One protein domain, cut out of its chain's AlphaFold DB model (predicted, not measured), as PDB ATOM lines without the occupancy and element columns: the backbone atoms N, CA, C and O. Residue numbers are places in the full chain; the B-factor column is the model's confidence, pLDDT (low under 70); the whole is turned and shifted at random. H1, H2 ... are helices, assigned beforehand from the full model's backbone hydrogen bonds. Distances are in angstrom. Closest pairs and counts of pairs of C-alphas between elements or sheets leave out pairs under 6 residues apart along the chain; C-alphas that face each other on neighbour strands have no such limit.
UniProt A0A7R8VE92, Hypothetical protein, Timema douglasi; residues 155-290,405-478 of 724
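What this domain is: This is residues 155 to 290 and 405 to 478 of the 724 residues of the protein "Hypothetical protein" of Timema douglasi (UniProt A0A7R8VE92). Starting from H2, the longest helix, you see an up-and-down bundle of H2, H3, H7 and H8, each running against the one before, with residues 200 to 206 sticking out at one end. At the other end H1 packs on the last residues of H3, and H4 meets the first residues of H2 at a corner, about perpendicular to it; H5 packs on H7, and short H6 on H5. The printed part has 210 residues with eight named helices, H1 to H8 along the chain, and no named strand: all helix, compact, radius of gyration of the C-alphas 17.5 A, spans 56 by 41 by 35 A.

Where its parts are: Find C-alpha 173 at (46.893, -24.223, -24.277); H2 runs 40.2 A from there to residue 200. Next come H3, residues 205 to 229, 36.5 A; H4, 242 to 253, 16.5 A; H5, 259 to 267, 12.2 A; and H6, 279 to 282, 5.5 A. Look further for H7, 409 to 428, 28.8 A, and H8, 437 to 454, 25.3 A, ending at (34.562, -35.367, -23.516). H1, 159 to 171, 18.8 A, precedes H2.

How they stand to each other: H2 and H3 form a hairpin at a shallow tilt of 29 degrees; their closest C-alphas, Arg 187 and Leu 214, are 6.6 A apart. H7 touches H2, C-alphas 412 and 181 at 4.6 A; H8 touches H3, 439 and 219 at 5.3 A. H1 touches H3 at its residues 223 to 229 alone, C-alphas 166 and 228 at 4.1 A. In H1, H4, H5, H7 and H8 every O i to N i+4 pair is within hydrogen-bond range; H2 has 23 of 24, H3 20 of 21, and H6 is too short for one.

The domain as a whole: The farthest C-alphas, Ala 202 and Ser 463, are 56.8 A apart. Residues 291 to 404 are not printed, a gap of 25.0 A. Links H3 to H4 and H5 to H6 are long. Confidence is low, for instance, at residues 251 to 290 and 465 to 478.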
ATOM      1  N   ARG A 155      53.827 -45.107 -19.484       88.25
ATOM      2  CA  ARG A 155      52.670 -44.411 -18.894       88.25
ATOM      3  C   ARG A 155      52.597 -44.522 -17.364       88.25
ATOM      4  O   ARG A 155      51.915 -43.713 -16.739       88.25
ATOM      5  N   THR A 156      53.204 -45.565 -16.798       88.38
ATOM      6  CA  THR A 156      53.273 -45.852 -15.359       88.38
ATOM      7  C   THR A 156      54.586 -45.317 -14.804       88.38
ATOM      8  O   THR A 156      54.555 -44.507 -13.881       88.38
ATOM      9  N   LYS A 157      55.708 -45.667 -15.447       90.44
ATOM     10  CA  LYS A 157      57.059 -45.238 -15.066       90.44
ATOM     11  C   LYS A 157      57.185 -43.712 -14.989       90.44
ATOM     12  O   LYS A 157      57.697 -43.177 -14.014       90.44
ATOM     13  N   PHE A 158      56.654 -43.000 -15.984       93.75
ATOM     14  CA  PHE A 158      56.736 -41.539 -16.090       93.75
ATOM     15  C   PHE A 158      55.423 -40.828 -15.735       93.75
ATOM     16  O   PHE A 158      55.202 -39.681 -16.137       93.75
ATOM     17  N   GLN A 159      54.524 -41.484 -14.992       92.75
ATOM     18  CA  GLN A 159      53.181 -40.969 -14.720       92.75
ATOM     19  C   GLN A 159      53.199 -39.553 -14.118       92.75
ATOM     20  O   GLN A 159      52.493 -38.666 -14.606       92.75
ATOM     21  N   ASP A 160      54.014 -39.316 -13.087       93.12
ATOM     22  CA  ASP A 160      54.077 -38.026 -12.389       93.12
ATOM     23  C   ASP A 160      54.676 -36.914 -13.261       93.12
ATOM     24  O   ASP A 160      54.178 -35.776 -13.266       93.12
ATOM     25  N   GLN A 161      55.681 -37.250 -14.077       96.12
ATOM     26  CA  GLN A 161      56.244 -36.326 -15.058       96.12
ATOM     27  C   GLN A 161      55.188 -35.928 -16.087       96.12
ATOM     28  O   GLN A 161      54.916 -34.741 -16.276       96.12
ATOM     29  N   LEU A 162      54.525 -36.910 -16.702       96.19
ATOM     30  CA  LEU A 162      53.494 -36.696 -17.713       96.19
ATOM     31  C   LEU A 162      52.303 -35.901 -17.164       96.19
ATOM     32  O   LEU A 162      51.795 -35.001 -17.840       96.19
ATOM     33  N   MET A 163      51.873 -36.167 -15.925       94.31
ATOM     34  CA  MET A 163      50.849 -35.364 -15.252       94.31
ATOM     35  C   MET A 163      51.287 -33.905 -15.104       94.31
ATOM     36  O   MET A 163      50.516 -32.998 -15.437       94.31
ATOM     37  N   THR A 164      52.519 -33.671 -14.649       95.69
ATOM     38  CA  THR A 164      53.057 -32.320 -14.452       95.69
ATOM     39  C   THR A 164      53.216 -31.582 -15.775       95.69
ATOM     40  O   THR A 164      52.750 -30.451 -15.907       95.69
ATOM     41  N   ILE A 165      53.781 -32.226 -16.796       97.56
ATOM     42  CA  ILE A 165      53.890 -31.680 -18.154       97.56
ATOM     43  C   ILE A 165      52.503 -31.416 -18.753       97.56
ATOM     44  O   ILE A 165      52.303 -30.406 -19.432       97.56
ATOM     45  N   GLY A 166      51.509 -32.246 -18.434       95.88
ATOM     46  CA  GLY A 166      50.104 -31.983 -18.728       95.88
ATOM     47  C   GLY A 166      49.620 -30.660 -18.128       95.88
ATOM     48  O   GLY A 166      49.022 -29.849 -18.836       95.88
ATOM     49  N   VAL A 167      49.914 -30.396 -16.848       94.75
ATOM     50  CA  VAL A 167      49.596 -29.121 -16.173       94.75
ATOM     51  C   VAL A 167      50.355 -27.948 -16.800       94.75
ATOM     52  O   VAL A 167      49.751 -26.904 -17.059       94.75
ATOM     53  N   VAL A 168      51.645 -28.113 -17.105       96.19
ATOM     54  CA  VAL A 168      52.466 -27.113 -17.809       96.19
ATOM     55  C   VAL A 168      51.826 -26.756 -19.156       96.19
ATOM     56  O   VAL A 168      51.576 -25.584 -19.439       96.19
ATOM     57  N   GLY A 169      51.469 -27.758 -19.963       95.31
ATOM     58  CA  GLY A 169      50.818 -27.563 -21.257       95.31
ATOM     59  C   GLY A 169      49.459 -26.865 -21.144       95.31
ATOM     60  O   GLY A 169      49.127 -26.028 -21.986       95.31
ATOM     61  N   ARG A 170      48.695 -27.135 -20.079       93.25
ATOM     62  CA  ARG A 170      47.403 -26.488 -19.797       93.25
ATOM     63  C   ARG A 170      47.507 -25.012 -19.423       93.25
ATOM     64  O   ARG A 170      46.538 -24.290 -19.626       93.25
ATOM     65  N   HIS A 171      48.662 -24.536 -18.955       92.44
ATOM     66  CA  HIS A 171      48.892 -23.102 -18.722       92.44
ATOM     67  C   HIS A 171      49.087 -22.310 -20.020       92.44
ATOM     68  O   HIS A 171      48.866 -21.095 -20.056       92.44
ATOM     69  N   VAL A 172      49.478 -22.992 -21.098       92.31
ATOM     70  CA  VAL A 172      49.729 -22.398 -22.418       92.31
ATOM     71  C   VAL A 172      48.998 -23.169 -23.522       92.31
ATOM     72  O   VAL A 172      49.618 -23.597 -24.496       92.31
ATOM     73  N   PRO A 173      47.663 -23.327 -23.415       89.31
ATOM     74  CA  PRO A 173      46.893 -24.223 -24.277       89.31
ATOM     75  C   PRO A 173      46.962 -23.813 -25.751       89.31
ATOM     76  O   PRO A 173      46.989 -24.675 -26.619       89.31
ATOM     77  N   GLY A 174      47.068 -22.511 -26.035       85.94
ATOM     78  CA  GLY A 174      47.226 -21.998 -27.398       85.94
ATOM     79  C   GLY A 174      48.608 -22.174 -28.025       85.94
ATOM     80  O   GLY A 174      48.815 -21.732 -29.142       85.94
ATOM     81  N   HIS A 175      49.570 -22.742 -27.298       90.56
ATOM     82  CA  HIS A 175      50.876 -23.142 -27.833       90.56
ATOM     83  C   HIS A 175      51.012 -24.665 -27.799       90.56
ATOM     84  O   HIS A 175      51.363 -25.288 -28.802       90.56
ATOM     85  N   SER A 176      50.697 -25.271 -26.649       94.06
ATOM     86  CA  SER A 176      50.836 -26.711 -26.418       94.06
ATOM     87  C   SER A 176      49.933 -27.539 -27.334       94.06
ATOM     88  O   SER A 176      50.397 -28.503 -27.939       94.06
ATOM     89  N   LEU A 177      48.669 -27.147 -27.521       87.81
ATOM     90  CA  LEU A 177      47.758 -27.867 -28.413       87.81
ATOM     91  C   LEU A 177      48.176 -27.723 -29.883       87.81
ATOM     92  O   LEU A 177      48.072 -28.681 -30.648       87.81
ATOM     93  N   THR A 178      48.687 -26.554 -30.278       84.88
ATOM     94  CA  THR A 178      49.165 -26.276 -31.638       84.88
ATOM     95  C   THR A 178      50.330 -27.166 -32.019       84.88
ATOM     96  O   THR A 178      50.319 -27.781 -33.086       84.88
ATOM     97  N   ILE A 179      51.360 -27.208 -31.169       88.88
ATOM     98  CA  ILE A 179      52.588 -27.937 -31.467       88.88
ATOM     99  C   ILE A 179      52.326 -29.445 -31.460       88.88
ATOM    100  O   ILE A 179      52.730 -30.121 -32.405       88.88
ATOM    101  N   LEU A 180      51.551 -29.949 -30.491       92.00
ATOM    102  CA  LEU A 180      51.141 -31.354 -30.441       92.00
ATOM    103  C   LEU A 180      50.359 -31.759 -31.691       92.00
ATOM    104  O   LEU A 180      50.643 -32.794 -32.286       92.00
ATOM    105  N   CYS A 181      49.402 -30.932 -32.124       85.31
ATOM    106  CA  CYS A 181      48.610 -31.220 -33.313       85.31
ATOM    107  C   CYS A 181      49.481 -31.270 -34.573       85.31
ATOM    108  O   CYS A 181      49.397 -32.228 -35.339       85.31
ATOM    109  N   LYS A 182      50.346 -30.265 -34.773       86.19
ATOM    110  CA  LYS A 182      51.253 -30.202 -35.928       86.19
ATOM    111  C   LYS A 182      52.179 -31.413 -35.992       86.19
ATOM    112  O   LYS A 182      52.310 -32.026 -37.048       86.19
ATOM    113  N   LEU A 183      52.803 -31.759 -34.866       90.31
ATOM    114  CA  LEU A 183      53.715 -32.895 -34.787       90.31
ATOM    115  C   LEU A 183      52.971 -34.208 -35.044       90.31
ATOM    116  O   LEU A 183      53.402 -34.990 -35.887       90.31
ATOM    117  N   LEU A 184      51.819 -34.424 -34.402       89.31
ATOM    118  CA  LEU A 184      51.053 -35.659 -34.559       89.31
ATOM    119  C   LEU A 184      50.516 -35.841 -35.985       89.31
ATOM    120  O   LEU A 184      50.560 -36.950 -36.518       89.31
ATOM    121  N   GLU A 185      50.046 -34.776 -36.640       84.69
ATOM    122  CA  GLU A 185      49.629 -34.829 -38.047       84.69
ATOM    123  C   GLU A 185      50.790 -35.180 -38.977       84.69
ATOM    124  O   GLU A 185      50.646 -36.049 -39.842       84.69
ATOM    125  N   GLU A 186      51.950 -34.557 -38.772       89.06
ATOM    126  CA  GLU A 186      53.155 -34.846 -39.546       89.06
ATOM    127  C   GLU A 186      53.616 -36.298 -39.350       89.06
ATOM    128  O   GLU A 186      53.887 -36.996 -40.332       89.06
ATOM    129  N   ARG A 187      53.642 -36.800 -38.106       92.31
ATOM    130  CA  ARG A 187      54.002 -38.198 -37.812       92.31
ATOM    131  C   ARG A 187      52.998 -39.190 -38.386       92.31
ATOM    132  O   ARG A 187      53.407 -40.170 -39.001       92.31
ATOM    133  N   THR A 188      51.702 -38.894 -38.298       86.75
ATOM    134  CA  THR A 188      50.641 -39.719 -38.900       86.75
ATOM    135  C   THR A 188      50.801 -39.811 -40.418       86.75
ATOM    136  O   THR A 188      50.719 -40.894 -40.999       86.75
ATOM    137  N   ARG A 189      51.079 -38.679 -41.080       87.44
ATOM    138  CA  ARG A 189      51.317 -38.619 -42.528       87.44
ATOM    139  C   ARG A 189      52.570 -39.403 -42.925       87.44
ATOM    140  O   ARG A 189      52.543 -40.131 -43.918       87.44
ATOM    141  N   ARG A 190      53.657 -39.271 -42.157       90.38
ATOM    142  CA  ARG A 190      54.897 -40.034 -42.360       90.38
ATOM    143  C   ARG A 190      54.673 -41.534 -42.196       90.38
ATOM    144  O   ARG A 190      55.076 -42.274 -43.088       90.38
ATOM    145  N   LEU A 191      53.991 -41.959 -41.132       89.31
ATOM    146  CA  LEU A 191      53.653 -43.361 -40.881       89.31
ATOM    147  C   LEU A 191      52.839 -43.946 -42.036       89.31
ATOM    148  O   LEU A 191      53.223 -44.964 -42.603       89.31
ATOM    149  N   TYR A 192      51.772 -43.262 -42.458       86.06
ATOM    150  CA  TYR A 192      50.971 -43.690 -43.605       86.06
ATOM    151  C   TYR A 192      51.824 -43.864 -44.871       86.06
ATOM    152  O   TYR A 192      51.749 -44.894 -45.540       86.06
ATOM    153  N   GLY A 193      52.687 -42.888 -45.175       87.25
ATOM    154  CA  GLY A 193      53.587 -42.960 -46.324       87.25
ATOM    155  C   GLY A 193      54.657 -44.054 -46.218       87.25
ATOM    156  O   GLY A 193      55.120 -44.532 -47.251       87.25
ATOM    157  N   GLN A 194      55.078 -44.448 -45.011       87.00
ATOM    158  CA  GLN A 194      55.986 -45.586 -44.814       87.00
ATOM    159  C   GLN A 194      55.265 -46.920 -44.994       87.00
ATOM    160  O   GLN A 194      55.724 -47.757 -45.766       87.00
ATOM    161  N   LEU A 195      54.087 -47.086 -44.389       85.00
ATOM    162  CA  LEU A 195      53.274 -48.296 -44.546       85.00
ATOM    163  C   LEU A 195      52.901 -48.544 -46.015       85.00
ATOM    164  O   LEU A 195      52.973 -49.674 -46.488       85.00
ATOM    165  N   GLN A 196      52.574 -47.492 -46.774       84.31
ATOM    166  CA  GLN A 196      52.336 -47.608 -48.217       84.31
ATOM    167  C   GLN A 196      53.574 -48.068 -48.993       84.31
ATOM    168  O   GLN A 196      53.457 -48.880 -49.911       84.31
ATOM    169  N   ARG A 197      54.760 -47.559 -48.638       84.50
ATOM    170  CA  ARG A 197      56.017 -47.955 -49.284       84.50
ATOM    171  C   ARG A 197      56.336 -49.420 -49.014       84.50
ATOM    172  O   ARG A 197      56.554 -50.152 -49.976       84.50
ATOM    173  N   LEU A 198      56.244 -49.854 -47.759       81.69
ATOM    174  CA  LEU A 198      56.491 -51.241 -47.344       81.69
ATOM    175  C   LEU A 198      55.441 -52.223 -47.873       81.69
ATOM    176  O   LEU A 198      55.731 -53.392 -48.082       81.69
ATOM    177  N   HIS A 199      54.226 -51.757 -48.163       79.00
ATOM    178  CA  HIS A 199      53.250 -52.570 -48.886       79.00
ATOM    179  C   HIS A 199      53.667 -52.829 -50.344       79.00
ATOM    180  O   HIS A 199      53.373 -53.882 -50.902       79.00
ATOM    181  N   SER A 200      54.335 -51.858 -50.974       79.19
ATOM    182  CA  SER A 200      54.730 -51.916 -52.388       79.19
ATOM    183  C   SER A 200      56.126 -52.502 -52.646       79.19
ATOM    184  O   SER A 200      56.419 -52.888 -53.777       79.19
ATOM    185  N   GLN A 201      56.995 -52.549 -51.633       74.56
ATOM    186  CA  GLN A 201      58.409 -52.934 -51.731       74.56
ATOM    187  C   GLN A 201      58.809 -53.825 -50.544       74.56
ATOM    188  O   GLN A 201      58.271 -53.673 -49.455       74.56
ATOM    189  N   ALA A 202      59.762 -54.744 -50.740       65.31
ATOM    190  CA  ALA A 202      60.294 -55.570 -49.650       65.31
ATOM    191  C   ALA A 202      61.063 -54.710 -48.626       65.31
ATOM    192  O   ALA A 202      61.791 -53.801 -49.024       65.31
ATOM    193  N   MET A 203      60.897 -54.999 -47.329       64.06
ATOM    194  CA  MET A 203      61.490 -54.215 -46.235       64.06
ATOM    195  C   MET A 203      63.022 -54.243 -46.245       64.06
ATOM    196  O   MET A 203      63.618 -55.319 -46.319       64.06
ATOM    197  N   ASN A 204      63.652 -53.077 -46.077       65.62
ATOM    198  CA  ASN A 204      65.083 -52.962 -45.789       65.62
ATOM    199  C   ASN A 204      65.320 -52.628 -44.305       65.62
ATOM    200  O   ASN A 204      64.466 -52.046 -43.643       65.62
ATOM    201  N   ILE A 205      66.521 -52.920 -43.788       61.84
ATOM    202  CA  ILE A 205      66.905 -52.663 -42.381       61.84
ATOM    203  C   ILE A 205      66.742 -51.179 -41.999       61.84
ATOM    204  O   ILE A 205      66.305 -50.861 -40.894       61.84
ATOM    205  N   SER A 206      67.031 -50.255 -42.921       66.25
ATOM    206  CA  SER A 206      66.831 -48.818 -42.697       66.25
ATOM    207  C   SER A 206      65.365 -48.442 -42.486       66.25
ATOM    208  O   SER A 206      65.085 -47.519 -41.727       66.25
ATOM    209  N   ASP A 207      64.430 -49.144 -43.132       69.00
ATOM    210  CA  ASP A 207      63.003 -48.838 -43.028       69.00
ATOM    211  C   ASP A 207      62.438 -49.216 -41.650       69.00
ATOM    212  O   ASP A 207      61.585 -48.490 -41.138       69.00
ATOM    213  N   ASN A 208      62.978 -50.265 -41.013       75.50
ATOM    214  CA  ASN A 208      62.622 -50.647 -39.641       75.50
ATOM    215  C   ASN A 208      63.017 -49.557 -38.636       75.50
ATOM    216  O   ASN A 208      62.155 -49.051 -37.930       75.50
ATOM    217  N   SER A 209      64.268 -49.081 -38.670       79.06
ATOM    218  CA  SER A 209      64.733 -48.016 -37.758       79.06
ATOM    219  C   SER A 209      63.908 -46.720 -37.854       79.06
ATOM    220  O   SER A 209      63.672 -46.035 -36.858       79.06
ATOM    221  N   ILE A 210      63.423 -46.388 -39.059       85.50
ATOM    222  CA  ILE A 210      62.552 -45.228 -39.282       85.50
ATOM    223  C   ILE A 210      61.159 -45.469 -38.695       85.50
ATOM    224  O   ILE A 210      60.575 -44.537 -38.142       85.50
ATOM    225  N   LEU A 211      60.611 -46.679 -38.836       87.75
ATOM    226  CA  LEU A 211      59.342 -47.045 -38.214       87.75
ATOM    227  C   LEU A 211      59.438 -47.012 -36.691       87.75
ATOM    228  O   LEU A 211      58.571 -46.399 -36.078       87.75
ATOM    229  N   ASP A 212      60.498 -47.561 -36.103       86.56
ATOM    230  CA  ASP A 212      60.701 -47.569 -34.651       86.56
ATOM    231  C   ASP A 212      60.764 -46.136 -34.108       86.56
ATOM    232  O   ASP A 212      60.009 -45.767 -33.209       86.56
ATOM    233  N   CYS A 213      61.545 -45.257 -34.753       89.44
ATOM    234  CA  CYS A 213      61.582 -43.835 -34.399       89.44
ATOM    235  C   CYS A 213      60.212 -43.149 -34.530       89.44
ATOM    236  O   CYS A 213      59.866 -42.292 -33.712       89.44
ATOM    237  N   LEU A 214      59.433 -43.488 -35.565       92.06
ATOM    238  CA  LEU A 214      58.089 -42.940 -35.761       92.06
ATOM    239  C   LEU A 214      57.102 -43.454 -34.713       92.06
ATOM    240  O   LEU A 214      56.267 -42.672 -34.262       92.06
ATOM    241  N   PHE A 215      57.173 -44.732 -34.343       92.88
ATOM    242  CA  PHE A 215      56.313 -45.315 -33.322       92.88
ATOM    243  C   PHE A 215      56.594 -44.700 -31.959       92.88
ATOM    244  O   PHE A 215      55.650 -44.247 -31.318       92.88
ATOM    245  N   GLU A 216      57.863 -44.555 -31.597       93.44
ATOM    246  CA  GLU A 216      58.279 -43.866 -30.380       93.44
ATOM    247  C   GLU A 216      57.843 -42.389 -30.368       93.44
ATOM    248  O   GLU A 216      57.258 -41.903 -29.404       93.44
ATOM    249  N   ASP A 217      58.041 -41.645 -31.466       95.62
ATOM    250  CA  ASP A 217      57.544 -40.259 -31.571       95.62
ATOM    251  C   ASP A 217      56.024 -40.184 -31.364       95.62
ATOM    252  O   ASP A 217      55.521 -39.298 -30.673       95.62
ATOM    253  N   ILE A 218      55.274 -41.097 -31.986       96.12
ATOM    254  CA  ILE A 218      53.816 -41.147 -31.876       96.12
ATOM    255  C   ILE A 218      53.387 -41.506 -30.451       96.12
ATOM    256  O   ILE A 218      52.467 -40.870 -29.933       96.12
ATOM    257  N   HIS A 219      54.041 -42.487 -29.830       95.44
ATOM    258  CA  HIS A 219      53.779 -42.932 -28.465       95.44
ATOM    259  C   HIS A 219      53.855 -41.752 -27.486       95.44
ATOM    260  O   HIS A 219      52.843 -41.372 -26.886       95.44
ATOM    261  N   TRP A 220      55.001 -41.067 -27.445       97.62
ATOM    262  CA  TRP A 220      55.221 -39.913 -26.574       97.62
ATOM    263  C   TRP A 220      54.278 -38.741 -26.870       97.62
ATOM    264  O   TRP A 220      53.721 -38.138 -25.948       97.62
ATOM    265  N   LEU A 221      54.018 -38.431 -28.148       97.62
ATOM    266  CA  LEU A 221      53.074 -37.368 -28.517       97.62
ATOM    267  C   LEU A 221      51.653 -37.657 -28.026       97.62
ATOM    268  O   LEU A 221      50.971 -36.741 -27.559       97.62
ATOM    269  N   VAL A 222      51.192 -38.907 -28.129       95.25
ATOM    270  CA  VAL A 222      49.852 -39.304 -27.683       95.25
ATOM    271  C   VAL A 222      49.763 -39.312 -26.153       95.25
ATOM    272  O   VAL A 222      48.758 -38.824 -25.624       95.25
ATOM    273  N   LEU A 223      50.800 -39.771 -25.440       95.69
ATOM    274  CA  LEU A 223      50.871 -39.694 -23.975       95.69
ATOM    275  C   LEU A 223      50.767 -38.245 -23.484       95.69
ATOM    276  O   LEU A 223      49.849 -37.905 -22.727       95.69
ATOM    277  N   ILE A 224      51.632 -37.359 -23.986       97.06
ATOM    278  CA  ILE A 224      51.642 -35.938 -23.610       97.06
ATOM    279  C   ILE A 224      50.298 -35.287 -23.959       97.06
ATOM    280  O   ILE A 224      49.700 -34.602 -23.124       97.06
ATOM    281  N   ALA A 225      49.766 -35.536 -25.161       94.75
ATOM    282  CA  ALA A 225      48.458 -35.028 -25.562       94.75
ATOM    283  C   ALA A 225      47.347 -35.477 -24.604       94.75
ATOM    284  O   ALA A 225      46.514 -34.656 -24.215       94.75
ATOM    285  N   GLY A 226      47.344 -36.746 -24.186       91.75
ATOM    286  CA  GLY A 226      46.372 -37.296 -23.242       91.75
ATOM    287  C   GLY A 226      46.365 -36.563 -21.901       91.75
ATOM    288  O   GLY A 226      45.293 -36.170 -21.428       91.75
ATOM    289  N   HIS A 227      47.539 -36.304 -21.323       94.06
ATOM    290  CA  HIS A 227      47.671 -35.583 -20.049       94.06
ATOM    291  C   HIS A 227      47.377 -34.078 -20.157       94.06
ATOM    292  O   HIS A 227      46.903 -33.468 -19.192       94.06
ATOM    293  N   VAL A 228      47.592 -33.461 -21.325       93.88
ATOM    294  CA  VAL A 228      47.203 -32.060 -21.566       93.88
ATOM    295  C   VAL A 228      45.682 -31.920 -21.647       93.88
ATOM    296  O   VAL A 228      45.114 -31.024 -21.020       93.88
ATOM    297  N   VAL A 229      44.997 -32.799 -22.387       88.38
ATOM    298  CA  VAL A 229      43.553 -32.655 -22.639       88.38
ATOM    299  C   VAL A 229      42.674 -33.247 -21.535       88.38
ATOM    300  O   VAL A 229      41.513 -32.881 -21.418       88.38
ATOM    301  N   SER A 230      43.173 -34.153 -20.695       85.44
ATOM    302  CA  SER A 230      42.325 -34.841 -19.711       85.44
ATOM    303  C   SER A 230      42.942 -34.917 -18.322       85.44
ATOM    304  O   SER A 230      44.149 -35.101 -18.170       85.44
ATOM    305  N   MET A 231      42.087 -34.822 -17.302       80.44
ATOM    306  CA  MET A 231      42.469 -35.079 -15.914       80.44
ATOM    307  C   MET A 231      42.553 -36.583 -15.656       80.44
ATOM    308  O   MET A 231      41.748 -37.358 -16.184       80.44
ATOM    309  N   ASP A 232      43.484 -36.988 -14.797       72.06
ATOM    310  CA  ASP A 232      43.415 -38.304 -14.176       72.06
ATOM    311  C   ASP A 232      42.209 -38.358 -13.237       72.06
ATOM    312  O   ASP A 232      41.940 -37.426 -12.483       72.06
ATOM    313  N   SER A 233      41.435 -39.437 -13.325       64.12
ATOM    314  CA  SER A 233      40.269 -39.665 -12.469       64.12
ATOM    315  C   SER A 233      40.286 -41.109 -11.992       64.12
ATOM    316  O   SER A 233      39.896 -42.036 -12.704       64.12
ATOM    317  N   GLN A 234      40.782 -41.302 -10.772       61.34
ATOM    318  CA  GLN A 234      40.676 -42.564 -10.051       61.34
ATOM    319  C   GLN A 234      39.531 -42.428  -9.046       61.34
ATOM    320  O   GLN A 234      39.610 -41.650  -8.105       61.34
ATOM    321  N   GLY A 235      38.426 -43.136  -9.280       59.50
ATOM    322  CA  GLY A 235      37.263 -43.144  -8.378       59.50
ATOM    323  C   GLY A 235      36.278 -41.973  -8.524       59.50
ATOM    324  O   GLY A 235      35.127 -42.119  -8.120       59.50
ATOM    325  N   GLU A 236      36.667 -40.865  -9.157       66.31
ATOM    326  CA  GLU A 236      35.793 -39.707  -9.411       66.31
ATOM    327  C   GLU A 236      35.324 -39.609 -10.873       66.31
ATOM    328  O   GLU A 236      35.806 -40.311 -11.765       66.31
ATOM    329  N   ALA A 237      34.342 -38.741 -11.135       68.50
ATOM    330  CA  ALA A 237      33.888 -38.479 -12.496       68.50
ATOM    331  C   ALA A 237      34.950 -37.675 -13.260       68.50
ATOM    332  O   ALA A 237      35.261 -36.549 -12.884       68.50
ATOM    333  N   ALA A 238      35.458 -38.238 -14.360       74.00
ATOM    334  CA  ALA A 238      36.386 -37.541 -15.244       74.00
ATOM    335  C   ALA A 238      35.812 -36.194 -15.709       74.00
ATOM    336  O   ALA A 238      34.692 -36.127 -16.229       74.00
ATOM    337  N   SER A 239      36.598 -35.133 -15.558       78.56
ATOM    338  CA  SER A 239      36.256 -33.788 -16.005       78.56
ATOM    339  C   SER A 239      37.282 -33.254 -16.999       78.56
ATOM    340  O   SER A 239      38.464 -33.596 -16.974       78.56
ATOM    341  N   ILE A 240      36.820 -32.368 -17.871       84.19
ATOM    342  CA  ILE A 240      37.669 -31.574 -18.750       84.19
ATOM    343  C   ILE A 240      38.411 -30.561 -17.870       84.19
ATOM    344  O   ILE A 240      37.756 -29.892 -17.064       84.19
ATOM    345  N   PRO A 241      39.738 -30.418 -18.018       89.19
ATOM    346  CA  PRO A 241      40.496 -29.427 -17.264       89.19
ATOM    347  C   PRO A 241      39.941 -28.008 -17.457       89.19
ATOM    348  O   PRO A 241      39.548 -27.624 -18.566       89.19
ATOM    349  N   SER A 242      39.917 -27.214 -16.385       87.44
ATOM    350  CA  SER A 242      39.343 -25.863 -16.390       87.44
ATOM    351  C   SER A 242      40.027 -24.934 -17.385       87.44
ATOM    352  O   SER A 242      39.349 -24.154 -18.048       87.44
ATOM    353  N   GLU A 243      41.343 -25.042 -17.537       89.44
ATOM    354  CA  GLU A 243      42.142 -24.225 -18.452       89.44
ATOM    355  C   GLU A 243      41.748 -24.503 -19.904       89.44
ATOM    356  O   GLU A 243      41.561 -23.585 -20.701       89.44
ATOM    357  N   ILE A 244      41.540 -25.783 -20.227       87.25
ATOM    358  CA  ILE A 244      41.110 -26.233 -21.551       87.25
ATOM    359  C   ILE A 244      39.677 -25.770 -21.839       87.25
ATOM    360  O   ILE A 244      39.389 -25.273 -22.932       87.25
ATOM    361  N   MET A 245      38.776 -25.878 -20.856       83.69
ATOM    362  CA  MET A 245      37.406 -25.374 -20.977       83.69
ATOM    363  C   MET A 245      37.385 -23.854 -21.187       83.69
ATOM    364  O   MET A 245      36.743 -23.371 -22.118       83.69
ATOM    365  N   GLN A 246      38.117 -23.095 -20.366       85.81
ATOM    366  CA  GLN A 246      38.213 -21.637 -20.465       85.81
ATOM    367  C   GLN A 246      38.806 -21.196 -21.802       85.81
ATOM    368  O   GLN A 246      38.262 -20.296 -22.441       85.81
ATOM    369  N   TYR A 247      39.873 -21.858 -22.257       84.12
ATOM    370  CA  TYR A 247      40.463 -21.602 -23.566       84.12
ATOM    371  C   TYR A 247      39.436 -21.806 -24.686       84.12
ATOM    372  O   TYR A 247      39.259 -20.929 -25.531       84.12
ATOM    373  N   SER A 248      38.668 -22.901 -24.641       77.25
ATOM    374  CA  SER A 248      37.586 -23.149 -25.602       77.25
ATOM    375  C   SER A 248      36.501 -22.060 -25.566       77.25
ATOM    376  O   SER A 248      36.051 -21.606 -26.620       77.25
ATOM    377  N   ILE A 249      36.091 -21.589 -24.380       78.50
ATOM    378  CA  ILE A 249      35.099 -20.505 -24.242       78.50
ATOM    379  C   ILE A 249      35.619 -19.205 -24.872       78.50
ATOM    380  O   ILE A 249      34.888 -18.550 -25.622       78.50
ATOM    381  N   GLN A 250      36.875 -18.844 -24.586       81.00
ATOM    382  CA  GLN A 250      37.522 -17.632 -25.096       81.00
ATOM    383  C   GLN A 250      37.630 -17.652 -26.624       81.00
ATOM    384  O   GLN A 250      37.269 -16.674 -27.281       81.00
ATOM    385  N   GLN A 251      38.038 -18.786 -27.198       69.50
ATOM    386  CA  GLN A 251      38.118 -18.952 -28.650       69.50
ATOM    387  C   GLN A 251      36.733 -18.914 -29.309       69.50
ATOM    388  O   GLN A 251      36.522 -18.195 -30.283       69.50
ATOM    389  N   GLY A 252      35.729 -19.579 -28.734       63.84
ATOM    390  CA  GLY A 252      34.361 -19.529 -29.257       63.84
ATOM    391  C   GLY A 252      33.734 -18.124 -29.228       63.84
ATOM    392  O   GLY A 252      32.800 -17.845 -29.990       63.84
ATOM    393  N   ALA A 253      34.214 -17.230 -28.356       66.50
ATOM    394  CA  ALA A 253      33.783 -15.836 -28.274       66.50
ATOM    395  C   ALA A 253      34.435 -14.922 -29.329       66.50
ATOM    396  O   ALA A 253      33.823 -13.918 -29.693       66.50
ATOM    397  N   SER A 254      35.611 -15.279 -29.862       65.62
ATOM    398  CA  SER A 254      36.360 -14.468 -30.839       65.62
ATOM    399  C   SER A 254      35.749 -14.472 -32.251       65.62
ATOM    400  O   SER A 254      36.120 -13.653 -33.089       65.62
ATOM    401  N   GLY A 255      34.795 -15.372 -32.525       56.31
ATOM    402  CA  GLY A 255      34.086 -15.467 -33.808       56.31
ATOM    403  C   GLY A 255      34.902 -16.082 -34.953       56.31
ATOM    404  O   GLY A 255      34.398 -16.165 -36.069       56.31
ATOM    405  N   GLN A 256      36.126 -16.549 -34.690       53.31
ATOM    406  CA  GLN A 256      37.081 -17.070 -35.683       53.31
ATOM    407  C   GLN A 256      36.810 -18.524 -36.113       53.31
ATOM    408  O   GLN A 256      37.698 -19.241 -36.554       53.31
ATOM    409  N   VAL A 257      35.580 -18.989 -35.935       55.75
ATOM    410  CA  VAL A 257      35.309 -20.388 -35.647       55.75
ATOM    411  C   VAL A 257      34.021 -20.845 -36.347       55.75
ATOM    412  O   VAL A 257      32.930 -20.321 -36.105       55.75
ATOM    413  N   ASN A 258      34.146 -21.846 -37.219       58.81
ATOM    414  CA  ASN A 258      33.077 -22.491 -37.972       58.81
ATOM    415  C   ASN A 258      32.873 -23.942 -37.535       58.81
ATOM    416  O   ASN A 258      33.662 -24.873 -37.676       58.81
ATOM    417  N   VAL A 259      31.660 -24.113 -37.081       55.88
ATOM    418  CA  VAL A 259      31.114 -25.237 -36.360       55.88
ATOM    419  C   VAL A 259      30.888 -26.426 -37.266       55.88
ATOM    420  O   VAL A 259      31.190 -27.574 -36.939       55.88
ATOM    421  N   GLN A 260      30.368 -26.132 -38.449       57.81
ATOM    422  CA  GLN A 260      30.086 -27.133 -39.450       57.81
ATOM    423  C   GLN A 260      31.387 -27.714 -40.011       57.81
ATOM    424  O   GLN A 260      31.426 -28.897 -40.344       57.81
ATOM    425  N   THR A 261      32.443 -26.902 -40.095       58.91
ATOM    426  CA  THR A 261      33.766 -27.317 -40.571       58.91
ATOM    427  C   THR A 261      34.433 -28.278 -39.591       58.91
ATOM    428  O   THR A 261      34.869 -29.353 -39.989       58.91
ATOM    429  N   THR A 262      34.424 -27.979 -38.295       58.69
ATOM    430  CA  THR A 262      34.998 -28.873 -37.273       58.69
ATOM    431  C   THR A 262      34.229 -30.173 -37.107       58.69
ATOM    432  O   THR A 262      34.829 -31.225 -36.911       58.69
ATOM    433  N   LEU A 263      32.898 -30.130 -37.205       60.56
ATOM    434  CA  LEU A 263      32.092 -31.348 -37.210       60.56
ATOM    435  C   LEU A 263      32.438 -32.242 -38.398       60.56
ATOM    436  O   LEU A 263      32.515 -33.456 -38.240       60.56
ATOM    437  N   LYS A 264      32.656 -31.651 -39.580       60.91
ATOM    438  CA  LYS A 264      33.130 -32.389 -40.755       60.91
ATOM    439  C   LYS A 264      34.530 -32.958 -40.531       60.91
ATOM    440  O   LYS A 264      34.755 -34.093 -40.921       60.91
ATOM    441  N   LEU A 265      35.429 -32.213 -39.887       61.56
ATOM    442  CA  LEU A 265      36.787 -32.672 -39.593       61.56
ATOM    443  C   LEU A 265      36.789 -33.884 -38.650       61.56
ATOM    444  O   LEU A 265      37.412 -34.895 -38.953       61.56
ATOM    445  N   LEU A 266      36.040 -33.814 -37.548       61.34
ATOM    446  CA  LEU A 266      35.911 -34.924 -36.602       61.34
ATOM    447  C   LEU A 266      35.188 -36.140 -37.207       61.34
ATOM    448  O   LEU A 266      35.520 -37.275 -36.885       61.34
ATOM    449  N   ALA A 267      34.187 -35.915 -38.066       57.66
ATOM    450  CA  ALA A 267      33.406 -36.982 -38.697       57.66
ATOM    451  C   ALA A 267      34.098 -37.634 -39.908       57.66
ATOM    452  O   ALA A 267      33.594 -38.636 -40.417       57.66
ATOM    453  N   SER A 268      35.225 -37.081 -40.366       61.31
ATOM    454  CA  SER A 268      35.966 -37.552 -41.538       61.31
ATOM    455  C   SER A 268      37.439 -37.827 -41.204       61.31
ATOM    456  O   SER A 268      38.322 -37.221 -41.811       61.31
ATOM    457  N   PRO A 269      37.742 -38.781 -40.299       58.06
ATOM    458  CA  PRO A 269      39.124 -39.167 -39.990       58.06
ATOM    459  C   PRO A 269      39.842 -39.811 -41.189       58.06
ATOM    460  O   PRO A 269      41.047 -40.004 -41.171       58.06
ATOM    461  N   ALA A 270      39.112 -40.136 -42.255       56.28
ATOM    462  CA  ALA A 270      39.654 -40.652 -43.503       56.28
ATOM    463  C   ALA A 270      40.251 -39.577 -44.434       56.28
ATOM    464  O   ALA A 270      40.917 -39.954 -45.401       56.28
ATOM    465  N   CYS A 271      39.981 -38.289 -44.184       55.38
ATOM    466  CA  CYS A 271      40.396 -37.157 -45.019       55.38
ATOM    467  C   CYS A 271      41.538 -36.376 -44.353       55.38
ATOM    468  O   CYS A 271      41.535 -36.202 -43.129       55.38
ATOM    469  N   HIS A 272      42.493 -35.869 -45.139       56.03
ATOM    470  CA  HIS A 272      43.540 -35.004 -44.596       56.03
ATOM    471  C   HIS A 272      42.985 -33.606 -44.292       56.03
ATOM    472  O   HIS A 272      41.981 -33.178 -44.864       56.03
ATOM    473  N   LEU A 273      43.644 -32.887 -43.376       54.34
ATOM    474  CA  LEU A 273      43.266 -31.524 -42.988       54.34
ATOM    475  C   LEU A 273      43.087 -30.560 -44.193       54.34
ATOM    476  O   LEU A 273      42.083 -29.846 -44.205       54.34
ATOM    477  N   PRO A 274      43.952 -30.584 -45.235       53.50
ATOM    478  CA  PRO A 274      43.817 -29.711 -46.407       53.50
ATOM    479  C   PRO A 274      42.620 -30.062 -47.302       53.50
ATOM    480  O   PRO A 274      42.123 -29.213 -48.041       53.50
ATOM    481  N   ASP A 275      42.128 -31.303 -47.232       51.78
ATOM    482  CA  ASP A 275      41.046 -31.803 -48.089       51.78
ATOM    483  C   ASP A 275      39.657 -31.343 -47.607       51.78
ATOM    484  O   ASP A 275      38.648 -31.555 -48.286       51.78
ATOM    485  N   VAL A 276      39.577 -30.719 -46.424       51.69
ATOM    486  CA  VAL A 276      38.338 -30.185 -45.850       51.69
ATOM    487  C   VAL A 276      38.305 -28.659 -46.051       51.69
ATOM    488  O   VAL A 276      39.035 -27.938 -45.370       51.69
ATOM    489  N   PRO A 277      37.434 -28.124 -46.935       42.78
ATOM    490  CA  PRO A 277      37.423 -26.698 -47.267       42.78
ATOM    491  C   PRO A 277      37.241 -25.808 -46.030       42.78
ATOM    492  O   PRO A 277      36.236 -25.917 -45.322       42.78
ATOM    493  N   GLY A 278      38.210 -24.921 -45.784       49.56
ATOM    494  CA  GLY A 278      38.213 -23.985 -44.656       49.56
ATOM    495  C   GLY A 278      38.593 -24.595 -43.302       49.56
ATOM    496  O   GLY A 278      38.415 -23.918 -42.291       49.56
ATOM    497  N   ALA A 279      39.084 -25.841 -43.235       47.50
ATOM    498  CA  ALA A 279      39.485 -26.470 -41.972       47.50
ATOM    499  C   ALA A 279      40.698 -25.798 -41.315       47.50
ATOM    500  O   ALA A 279      40.677 -25.615 -40.102       47.50
ATOM    501  N   GLU A 280      41.683 -25.352 -42.098       46.22
ATOM    502  CA  GLU A 280      42.845 -24.592 -41.602       46.22
ATOM    503  C   GLU A 280      42.474 -23.188 -41.090       46.22
ATOM    504  O   GLU A 280      43.095 -22.672 -40.166       46.22
ATOM    505  N   GLU A 281      41.441 -22.563 -41.668       44.97
ATOM    506  CA  GLU A 281      41.095 -21.160 -41.394       44.97
ATOM    507  C   GLU A 281      39.939 -20.981 -40.401       44.97
ATOM    508  O   GLU A 281      39.808 -19.915 -39.798       44.97
ATOM    509  N   SER A 282      39.065 -21.987 -40.275       45.00
ATOM    510  CA  SER A 282      37.763 -21.851 -39.613       45.00
ATOM    511  C   SER A 282      37.335 -23.061 -38.789       45.00
ATOM    512  O   SER A 282      36.185 -23.107 -38.371       45.00
ATOM    513  N   SER A 283      38.177 -24.065 -38.535       41.09
ATOM    514  CA  SER A 283      37.778 -25.080 -37.557       41.09
ATOM    515  C   SER A 283      37.760 -24.469 -36.136       41.09
ATOM    516  O   SER A 283      38.625 -23.710 -35.735       41.09
ATOM    517  N   ASP A 284      36.691 -24.688 -35.375       41.38
ATOM    518  CA  ASP A 284      36.637 -24.463 -33.928       41.38
ATOM    519  C   ASP A 284      37.657 -25.317 -33.172       41.38
ATOM    520  O   ASP A 284      37.968 -26.423 -33.616       41.38
ATOM    521  N   HIS A 285      38.030 -24.857 -31.974       51.88
ATOM    522  CA  HIS A 285      38.692 -25.575 -30.878       51.88
ATOM    523  C   HIS A 285      37.656 -26.253 -29.935       51.88
ATOM    524  O   HIS A 285      37.827 -26.246 -28.716       51.88
ATOM    525  N   LEU A 286      36.612 -26.861 -30.520       38.03
ATOM    526  CA  LEU A 286      35.343 -27.411 -29.998       38.03
ATOM    527  C   LEU A 286      34.159 -26.452 -30.255       38.03
ATOM    528  O   LEU A 286      34.201 -25.305 -29.859       38.03
ATOM    529  N   VAL A 287      33.082 -26.960 -30.870       39.81
ATOM    530  CA  VAL A 287      32.051 -26.305 -31.734       39.81
ATOM    531  C   VAL A 287      30.717 -25.679 -31.156       39.81
ATOM    532  O   VAL A 287      29.989 -26.361 -30.451       39.81
ATOM    533  N   ARG A 288      30.270 -24.451 -31.536       26.08
ATOM    534  CA  ARG A 288      28.946 -23.742 -31.256       26.08
ATOM    535  C   ARG A 288      27.743 -23.893 -32.266       26.08
ATOM    536  O   ARG A 288      27.906 -23.628 -33.431       26.08
ATOM    537  N   TYR A 289      26.451 -24.008 -31.884       23.31
ATOM    538  CA  TYR A 289      25.297 -23.643 -32.790       23.31
ATOM    539  C   TYR A 289      24.492 -22.425 -32.263       23.31
ATOM    540  O   TYR A 289      24.393 -22.253 -31.040       23.31
ATOM    541  N   PRO A 290      23.921 -21.545 -33.122       27.19
ATOM    542  CA  PRO A 290      23.187 -20.352 -32.686       27.19
ATOM    543  C   PRO A 290      21.866 -20.670 -31.970       27.19
ATOM    544  O   PRO A 290      21.051 -21.470 -32.427       27.19
ATOM    545  N   PRO A 405      48.729 -19.655 -35.412       36.94
ATOM    546  CA  PRO A 405      47.911 -20.682 -36.038       36.94
ATOM    547  C   PRO A 405      46.596 -20.805 -35.265       36.94
ATOM    548  O   PRO A 405      46.568 -20.728 -34.043       36.94
ATOM    549  N   ARG A 406      45.498 -20.926 -36.005       46.44
ATOM    550  CA  ARG A 406      44.120 -20.979 -35.510       46.44
ATOM    551  C   ARG A 406      43.683 -22.456 -35.485       46.44
ATOM    552  O   ARG A 406      44.026 -23.177 -36.412       46.44
ATOM    553  N   ALA A 407      42.900 -22.869 -34.483       46.66
ATOM    554  CA  ALA A 407      42.194 -24.164 -34.328       46.66
ATOM    555  C   ALA A 407      42.996 -25.415 -33.889       46.66
ATOM    556  O   ALA A 407      43.685 -26.025 -34.693       46.66
ATOM    557  N   GLU A 408      42.874 -25.888 -32.637       60.31
ATOM    558  CA  GLU A 408      43.901 -26.764 -32.022       60.31
ATOM    559  C   GLU A 408      43.380 -27.948 -31.185       60.31
ATOM    560  O   GLU A 408      43.896 -29.044 -31.351       60.31
ATOM    561  N   LEU A 409      42.354 -27.826 -30.323       53.53
ATOM    562  CA  LEU A 409      41.943 -28.974 -29.481       53.53
ATOM    563  C   LEU A 409      41.200 -30.062 -30.272       53.53
ATOM    564  O   LEU A 409      41.491 -31.251 -30.176       53.53
ATOM    565  N   THR A 410      40.215 -29.659 -31.065       57.88
ATOM    566  CA  THR A 410      39.457 -30.539 -31.968       57.88
ATOM    567  C   THR A 410      40.316 -31.069 -33.094       57.88
ATOM    568  O   THR A 410      40.109 -32.192 -33.538       57.88
ATOM    569  N   THR A 411      41.285 -30.269 -33.525       64.75
ATOM    570  CA  THR A 411      42.295 -30.642 -34.509       64.75
ATOM    571  C   THR A 411      43.222 -31.712 -33.937       64.75
ATOM    572  O   THR A 411      43.448 -32.716 -34.602       64.75
ATOM    573  N   LEU A 412      43.636 -31.588 -32.669       76.81
ATOM    574  CA  LEU A 412      44.424 -32.603 -31.967       76.81
ATOM    575  C   LEU A 412      43.658 -33.926 -31.821       76.81
ATOM    576  O   LEU A 412      44.181 -34.982 -32.162       76.81
ATOM    577  N   VAL A 413      42.392 -33.887 -31.391       75.56
ATOM    578  CA  VAL A 413      41.551 -35.101 -31.317       75.56
ATOM    579  C   VAL A 413      41.326 -35.704 -32.708       75.56
ATOM    580  O   VAL A 413      41.402 -36.919 -32.871       75.56
ATOM    581  N   ALA A 414      41.099 -34.875 -33.732       70.00
ATOM    582  CA  ALA A 414      40.990 -35.341 -35.114       70.00
ATOM    583  C   ALA A 414      42.304 -35.954 -35.628       70.00
ATOM    584  O   ALA A 414      42.260 -36.910 -36.398       70.00
ATOM    585  N   ALA A 415      43.462 -35.444 -35.197       75.94
ATOM    586  CA  ALA A 415      44.767 -36.006 -35.524       75.94
ATOM    587  C   ALA A 415      44.935 -37.404 -34.918       75.94
ATOM    588  O   ALA A 415      45.313 -38.322 -35.641       75.94
ATOM    589  N   VAL A 416      44.536 -37.598 -33.656       81.44
ATOM    590  CA  VAL A 416      44.492 -38.937 -33.044       81.44
ATOM    591  C   VAL A 416      43.516 -39.854 -33.791       81.44
ATOM    592  O   VAL A 416      43.860 -40.989 -34.099       81.44
ATOM    593  N   PHE A 417      42.322 -39.382 -34.168       76.12
ATOM    594  CA  PHE A 417      41.369 -40.211 -34.924       76.12
ATOM    595  C   PHE A 417      41.879 -40.595 -36.316       76.12
ATOM    596  O   PHE A 417      41.632 -41.714 -36.765       76.12
ATOM    597  N   ARG A 418      42.603 -39.699 -36.998       77.81
ATOM    598  CA  ARG A 418      43.298 -40.009 -38.257       77.81
ATOM    599  C   ARG A 418      44.359 -41.082 -38.055       77.81
ATOM    600  O   ARG A 418      44.456 -41.984 -38.879       77.81
ATOM    601  N   LEU A 419      45.121 -41.010 -36.970       82.25
ATOM    602  CA  LEU A 419      46.113 -42.026 -36.638       82.25
ATOM    603  C   LEU A 419      45.459 -43.396 -36.398       82.25
ATOM    604  O   LEU A 419      45.888 -44.380 -36.995       82.25
ATOM    605  N   CYS A 420      44.353 -43.446 -35.650       79.06
ATOM    606  CA  CYS A 420      43.568 -44.676 -35.503       79.06
ATOM    607  C   CYS A 420      43.038 -45.198 -36.852       79.06
ATOM    608  O   CYS A 420      42.949 -46.402 -37.062       79.06
ATOM    609  N   GLU A 421      42.669 -44.314 -37.784       73.50
ATOM    610  CA  GLU A 421      42.230 -44.706 -39.129       73.50
ATOM    611  C   GLU A 421      43.385 -45.254 -39.985       73.50
ATOM    612  O   GLU A 421      43.171 -46.189 -40.756       73.50
ATOM    613  N   VAL A 422      44.604 -44.722 -39.841       79.19
ATOM    614  CA  VAL A 422      45.814 -45.277 -40.478       79.19
ATOM    615  C   VAL A 422      46.080 -46.690 -39.969       79.19
ATOM    616  O   VAL A 422      46.242 -47.602 -40.779       79.19
ATOM    617  N   GLU A 423      46.051 -46.884 -38.649       76.06
ATOM    618  CA  GLU A 423      46.191 -48.201 -38.026       76.06
ATOM    619  C   GLU A 423      45.103 -49.162 -38.525       76.06
ATOM    620  O   GLU A 423      45.389 -50.275 -38.968       76.06
ATOM    621  N   ARG A 424      43.847 -48.699 -38.558       70.88
ATOM    622  CA  ARG A 424      42.714 -49.503 -39.013       70.88
ATOM    623  C   ARG A 424      42.885 -49.982 -40.453       70.88
ATOM    624  O   ARG A 424      42.694 -51.161 -40.737       70.88
ATOM    625  N   ARG A 425      43.272 -49.077 -41.357       73.50
ATOM    626  CA  ARG A 425      43.528 -49.403 -42.766       73.50
ATOM    627  C   ARG A 425      44.679 -50.384 -42.927       73.50
ATOM    628  O   ARG A 425      44.575 -51.265 -43.769       73.50
ATOM    629  N   ALA A 426      45.746 -50.246 -42.141       75.00
ATOM    630  CA  ALA A 426      46.864 -51.183 -42.167       75.00
ATOM    631  C   ALA A 426      46.417 -52.604 -41.795       75.00
ATOM    632  O   ALA A 426      46.829 -53.566 -42.441       75.00
ATOM    633  N   VAL A 427      45.505 -52.739 -40.825       70.19
ATOM    634  CA  VAL A 427      44.904 -54.038 -40.491       70.19
ATOM    635  C   VAL A 427      44.038 -54.579 -41.632       70.19
ATOM    636  O   VAL A 427      44.189 -55.746 -41.984       70.19
ATOM    637  N   ASP A 428      43.198 -53.750 -42.262       70.12
ATOM    638  CA  ASP A 428      42.351 -54.176 -43.394       70.12
ATOM    639  C   ASP A 428      43.165 -54.746 -44.573       70.12
ATOM    640  O   ASP A 428      42.670 -55.592 -45.317       70.12
ATOM    641  N   VAL A 429      44.409 -54.284 -44.757       76.81
ATOM    642  CA  VAL A 429      45.325 -54.758 -45.809       76.81
ATOM    643  C   VAL A 429      46.355 -55.790 -45.317       76.81
ATOM    644  O   VAL A 429      47.333 -56.052 -46.014       76.81
ATOM    645  N   ASN A 430      46.141 -56.398 -44.143       74.31
ATOM    646  CA  ASN A 430      47.001 -57.422 -43.526       74.31
ATOM    647  C   ASN A 430      48.450 -56.979 -43.215       74.31
ATOM    648  O   ASN A 430      49.357 -57.807 -43.132       74.31
ATOM    649  N   LEU A 431      48.681 -55.688 -42.964       78.06
ATOM    650  CA  LEU A 431      49.976 -55.141 -42.525       78.06
ATOM    651  C   LEU A 431      50.107 -55.089 -40.993       78.06
ATOM    652  O   LEU A 431      50.832 -54.262 -40.451       78.06
ATOM    653  N   ILE A 432      49.395 -55.968 -40.282       74.56
ATOM    654  CA  ILE A 432      49.331 -55.990 -38.809       74.56
ATOM    655  C   ILE A 432      50.724 -56.174 -38.195       74.56
ATOM    656  O   ILE A 432      51.054 -55.520 -37.215       74.56
ATOM    657  N   HIS A 433      51.551 -57.019 -38.814       80.00
ATOM    658  CA  HIS A 433      52.916 -57.325 -38.384       80.00
ATOM    659  C   HIS A 433      53.883 -56.128 -38.453       80.00
ATOM    660  O   HIS A 433      54.991 -56.226 -37.942       80.00
ATOM    661  N   LEU A 434      53.487 -55.024 -39.096       82.44
ATOM    662  CA  LEU A 434      54.275 -53.791 -39.181       82.44
ATOM    663  C   LEU A 434      53.838 -52.732 -38.168       82.44
ATOM    664  O   LEU A 434      54.422 -51.655 -38.142       82.44
ATOM    665  N   LEU A 435      52.774 -52.974 -37.402       84.19
ATOM    666  CA  LEU A 435      52.250 -52.018 -36.431       84.19
ATOM    667  C   LEU A 435      52.890 -52.236 -35.061       84.19
ATOM    668  O   LEU A 435      53.065 -53.373 -34.629       84.19
ATOM    669  N   SER A 436      53.145 -51.144 -34.341       83.62
ATOM    670  CA  SER A 436      53.585 -51.221 -32.947       83.62
ATOM    671  C   SER A 436      52.412 -51.586 -32.012       83.62
ATOM    672  O   SER A 436      51.366 -50.910 -32.031       83.62
ATOM    673  N   PRO A 437      52.548 -52.639 -31.180       80.00
ATOM    674  CA  PRO A 437      51.565 -52.951 -30.150       80.00
ATOM    675  C   PRO A 437      51.463 -51.831 -29.107       80.00
ATOM    676  O   PRO A 437      50.342 -51.449 -28.768       80.00
ATOM    677  N   GLU A 438      52.589 -51.231 -28.712       81.69
ATOM    678  CA  GLU A 438      52.657 -50.161 -27.707       81.69
ATOM    679  C   GLU A 438      51.945 -48.876 -28.162       81.69
ATOM    680  O   GLU A 438      51.171 -48.269 -27.415       81.69
ATOM    681  N   VAL A 439      52.087 -48.501 -29.439       86.12
ATOM    682  CA  VAL A 439      51.315 -47.386 -30.014       86.12
ATOM    683  C   VAL A 439      49.815 -47.688 -29.997       86.12
ATOM    684  O   VAL A 439      49.015 -46.809 -29.671       86.12
ATOM    685  N   GLY A 440      49.418 -48.932 -30.284       79.75
ATOM    686  CA  GLY A 440      48.023 -49.373 -30.175       79.75
ATOM    687  C   GLY A 440      47.476 -49.254 -28.748       79.75
ATOM    688  O   GLY A 440      46.412 -48.663 -28.544       79.75
ATOM    689  N   SER A 441      48.227 -49.747 -27.757       79.06
ATOM    690  CA  SER A 441      47.925 -49.611 -26.320       79.06
ATOM    691  C   SER A 441      47.734 -48.140 -25.929       79.06
ATOM    692  O   SER A 441      46.737 -47.758 -25.305       79.06
ATOM    693  N   THR A 442      48.634 -47.274 -26.393       83.88
ATOM    694  CA  THR A 442      48.659 -45.842 -26.075       83.88
ATOM    695  C   THR A 442      47.514 -45.060 -26.716       83.88
ATOM    696  O   THR A 442      46.855 -44.252 -26.054       83.88
ATOM    697  N   LEU A 443      47.192 -45.335 -27.983       82.88
ATOM    698  CA  LEU A 443      46.016 -44.769 -28.653       82.88
ATOM    699  C   LEU A 443      44.733 -45.111 -27.904       82.88
ATOM    700  O   LEU A 443      43.844 -44.279 -27.720       82.88
ATOM    701  N   MET A 444      44.649 -46.341 -27.427       73.69
ATOM    702  CA  MET A 444      43.474 -46.864 -26.755       73.69
ATOM    703  C   MET A 444      43.335 -46.319 -25.335       73.69
ATOM    704  O   MET A 444      42.230 -45.951 -24.914       73.69
ATOM    705  N   TRP A 445      44.456 -46.146 -24.638       82.38
ATOM    706  CA  TRP A 445      44.547 -45.359 -23.413       82.38
ATOM    707  C   TRP A 445      44.049 -43.918 -23.618       82.38
ATOM    708  O   TRP A 445      43.196 -43.450 -22.853       82.38
ATOM    709  N   PHE A 446      44.481 -43.239 -24.686       83.94
ATOM    710  CA  PHE A 446      44.043 -41.874 -24.994       83.94
ATOM    711  C   PHE A 446      42.538 -41.823 -25.268       83.94
ATOM    712  O   PHE A 446      41.819 -41.015 -24.673       83.94
ATOM    713  N   LEU A 447      42.032 -42.711 -26.132       75.25
ATOM    714  CA  LEU A 447      40.611 -42.786 -26.478       75.25
ATOM    715  C   LEU A 447      39.744 -43.025 -25.241       75.25
ATOM    716  O   LEU A 447      38.678 -42.415 -25.118       75.25
ATOM    717  N   ARG A 448      40.207 -43.844 -24.286       74.94
ATOM    718  CA  ARG A 448      39.535 -44.013 -22.993       74.94
ATOM    719  C   ARG A 448      39.438 -42.697 -22.244       74.94
ATOM    720  O   ARG A 448      38.327 -42.279 -21.923       74.94
ATOM    721  N   ARG A 449      40.566 -42.037 -21.975       78.31
ATOM    722  CA  ARG A 449      40.596 -40.778 -21.210       78.31
ATOM    723  C   ARG A 449      39.746 -39.694 -21.867       78.31
ATOM    724  O   ARG A 449      38.948 -39.025 -21.199       78.31
ATOM    725  N   TRP A 450      39.847 -39.588 -23.191       78.44
ATOM    726  CA  TRP A 450      39.033 -38.685 -23.986       78.44
ATOM    727  C   TRP A 450      37.543 -39.018 -23.859       78.44
ATOM    728  O   TRP A 450      36.736 -38.142 -23.553       78.44
ATOM    729  N   SER A 451      37.160 -40.289 -24.008       72.81
ATOM    730  CA  SER A 451      35.761 -40.713 -23.902       72.81
ATOM    731  C   SER A 451      35.180 -40.500 -22.501       72.81
ATOM    732  O   SER A 451      33.992 -40.211 -22.357       72.81
ATOM    733  N   LEU A 452      35.988 -40.606 -21.447       73.00
ATOM    734  CA  LEU A 452      35.527 -40.359 -20.087       73.00
ATOM    735  C   LEU A 452      35.196 -38.877 -19.875       73.00
ATOM    736  O   LEU A 452      34.121 -38.590 -19.349       73.00
ATOM    737  N   SER A 453      36.045 -37.974 -20.372       74.25
ATOM    738  CA  SER A 453      35.955 -36.527 -20.114       74.25
ATOM    739  C   SER A 453      35.080 -35.767 -21.122       74.25
ATOM    740  O   SER A 453      34.329 -34.865 -20.754       74.25
ATOM    741  N   TYR A 454      35.154 -36.127 -22.407       73.19
ATOM    742  CA  TYR A 454      34.562 -35.367 -23.516       73.19
ATOM    743  C   TYR A 454      33.295 -36.006 -24.100       73.19
ATOM    744  O   TYR A 454      32.465 -35.313 -24.701       73.19
ATOM    745  N   LEU A 455      33.093 -37.316 -23.915       66.69
ATOM    746  CA  LEU A 455      31.869 -37.982 -24.354       66.69
ATOM    747  C   LEU A 455      30.771 -37.787 -23.302       66.69
ATOM    748  O   LEU A 455      30.788 -38.395 -22.242       66.69
ATOM    749  N   LEU A 456      29.783 -36.963 -23.636       63.19
ATOM    750  CA  LEU A 456      28.609 -36.647 -22.799       63.19
ATOM    751  C   LEU A 456      29.026 -36.096 -21.419       63.19
ATOM    752  O   LEU A 456      28.753 -36.738 -20.404       63.19
ATOM    753  N   PRO A 457      29.696 -34.926 -21.374       66.00
ATOM    754  CA  PRO A 457      30.138 -34.337 -20.114       66.00
ATOM    755  C   PRO A 457      28.936 -34.004 -19.225       66.00
ATOM    756  O   PRO A 457      27.891 -33.553 -19.701       66.00
ATOM    757  N   VAL A 458      29.091 -34.200 -17.918       66.19
ATOM    758  CA  VAL A 458      28.061 -33.849 -16.938       66.19
ATOM    759  C   VAL A 458      28.084 -32.335 -16.732       66.19
ATOM    760  O   VAL A 458      28.950 -31.816 -16.037       66.19
ATOM    761  N   GLU A 459      27.121 -31.619 -17.320       68.69
ATOM    762  CA  GLU A 459      27.043 -30.144 -17.275       68.69
ATOM    763  C   GLU A 459      27.099 -29.567 -15.853       68.69
ATOM    764  O   GLU A 459      27.647 -28.492 -15.646       68.69
ATOM    765  N   ARG A 460      26.590 -30.307 -14.858       71.00
ATOM    766  CA  ARG A 460      26.568 -29.890 -13.446       71.00
ATOM    767  C   ARG A 460      27.956 -29.727 -12.819       71.00
ATOM    768  O   ARG A 460      28.052 -29.102 -11.772       71.00
ATOM    769  N   LEU A 461      28.996 -30.307 -13.420       69.25
ATOM    770  CA  LEU A 461      30.371 -30.230 -12.918       69.25
ATOM    771  C   LEU A 461      31.089 -28.937 -13.333       69.25
ATOM    772  O   LEU A 461      32.214 -28.707 -12.907       69.25
ATOM    773  N   TYR A 462      30.458 -28.093 -14.153       74.69
ATOM    774  CA  TYR A 462      31.081 -26.893 -14.706       74.69
ATOM    775  C   TYR A 462      30.220 -25.660 -14.426       74.69
ATOM    776  O   TYR A 462      29.003 -25.684 -14.605       74.69
ATOM    777  N   SER A 463      30.858 -24.558 -14.030       74.75
ATOM    778  CA  SER A 463      30.201 -23.251 -13.888       74.75
ATOM    779  C   SER A 463      29.783 -22.681 -15.245       74.75
ATOM    780  O   SER A 463      28.671 -22.179 -15.407       74.75
ATOM    781  N   GLU A 464      30.662 -22.812 -16.235       71.31
ATOM    782  CA  GLU A 464      30.415 -22.475 -17.627       71.31
ATOM    783  C   GLU A 464      30.918 -23.608 -18.512       71.31
ATOM    784  O   GLU A 464      32.037 -24.097 -18.351       71.31
ATOM    785  N   VAL A 465      30.095 -24.016 -19.478       66.56
ATOM    786  CA  VAL A 465      30.494 -25.006 -20.475       66.56
ATOM    787  C   VAL A 465      30.541 -24.342 -21.833       66.56
ATOM    788  O   VAL A 465      29.566 -23.742 -22.303       66.56
ATOM    789  N   SER A 466      31.674 -24.502 -22.502       64.12
ATOM    790  CA  SER A 466      31.792 -24.129 -23.895       64.12
ATOM    791  C   SER A 466      30.779 -24.945 -24.711       64.12
ATOM    792  O   SER A 466      30.803 -26.177 -24.716       64.12
ATOM    793  N   ARG A 467      29.855 -24.270 -25.412       58.62
ATOM    794  CA  ARG A 467      28.826 -24.916 -26.271       58.62
ATOM    795  C   ARG A 467      29.428 -25.911 -27.261       58.62
ATOM    796  O   ARG A 467      28.813 -26.915 -27.595       58.62
ATOM    797  N   ALA A 468      30.642 -25.572 -27.639       54.44
ATOM    798  CA  ALA A 468      31.723 -26.384 -28.118       54.44
ATOM    799  C   ALA A 468      31.714 -27.888 -27.825       54.44
ATOM    800  O   ALA A 468      31.669 -28.754 -28.698       54.44
ATOM    801  N   VAL A 469      31.806 -28.160 -26.532       53.09
ATOM    802  CA  VAL A 469      31.983 -29.459 -25.904       53.09
ATOM    803  C   VAL A 469      30.624 -30.173 -25.829       53.09
ATOM    804  O   VAL A 469      30.519 -31.402 -25.905       53.09
ATOM    805  N   LEU A 470      29.550 -29.385 -25.731       50.59
ATOM    806  CA  LEU A 470      28.164 -29.846 -25.657       50.59
ATOM    807  C   LEU A 470      27.537 -30.130 -27.021       50.59
ATOM    808  O   LEU A 470      26.379 -30.543 -27.071       50.59
ATOM    809  N   LEU A 471      28.258 -29.919 -28.127       49.16
ATOM    810  CA  LEU A 471      27.624 -29.999 -29.432       49.16
ATOM    811  C   LEU A 471      27.106 -31.426 -29.726       49.16
ATOM    812  O   LEU A 471      27.859 -32.403 -29.578       49.16
ATOM    813  N   PRO A 472      25.840 -31.577 -30.165       41.88
ATOM    814  CA  PRO A 472      25.375 -32.812 -30.779       41.88
ATOM    815  C   PRO A 472      26.090 -33.000 -32.121       41.88
ATOM    816  O   PRO A 472      25.983 -32.162 -33.017       41.88
ATOM    817  N   LEU A 473      26.829 -34.102 -32.263       41.56
ATOM    818  CA  LEU A 473      27.335 -34.549 -33.563       41.56
ATOM    819  C   LEU A 473      26.120 -34.706 -34.509       41.56
ATOM    820  O   LEU A 473      25.072 -35.184 -34.064       41.56
ATOM    821  N   PRO A 474      26.192 -34.237 -35.768       31.31
ATOM    822  CA  PRO A 474      25.011 -34.073 -36.605       31.31
ATOM    823  C   PRO A 474      24.336 -35.426 -36.885       31.31
ATOM    824  O   PRO A 474      25.010 -36.364 -37.312       31.31
ATOM    825  N   PRO A 475      23.008 -35.541 -36.705       31.28
ATOM    826  CA  PRO A 475      22.289 -36.766 -37.007       31.28
ATOM    827  C   PRO A 475      22.184 -36.930 -38.523       31.28
ATOM    828  O   PRO A 475      21.478 -36.168 -39.191       31.28
ATOM    829  N   LYS A 476      22.787 -37.976 -39.089       32.53
ATOM    830  CA  LYS A 476      22.287 -38.508 -40.360       32.53
ATOM    831  C   LYS A 476      21.050 -39.358 -40.057       32.53
ATOM    832  O   LYS A 476      21.134 -40.566 -39.994       32.53
ATOM    833  N   LYS A 477      19.908 -38.680 -39.872       30.59
ATOM    834  CA  LYS A 477      18.545 -39.231 -39.708       30.59
ATOM    835  C   LYS A 477      18.382 -40.301 -38.611       30.59
ATOM    836  O   LYS A 477      18.692 -41.466 -38.799       30.59
ATOM    837  N   GLY A 478      17.722 -39.897 -37.523       31.66
ATOM    838  CA  GLY A 478      17.286 -40.783 -36.441       31.66
ATOM    839  C   GLY A 478      18.375 -40.961 -35.393       31.66
ATOM    840  O   GLY A 478      19.401 -41.541 -35.689       31.66
TER     841      GLY A 478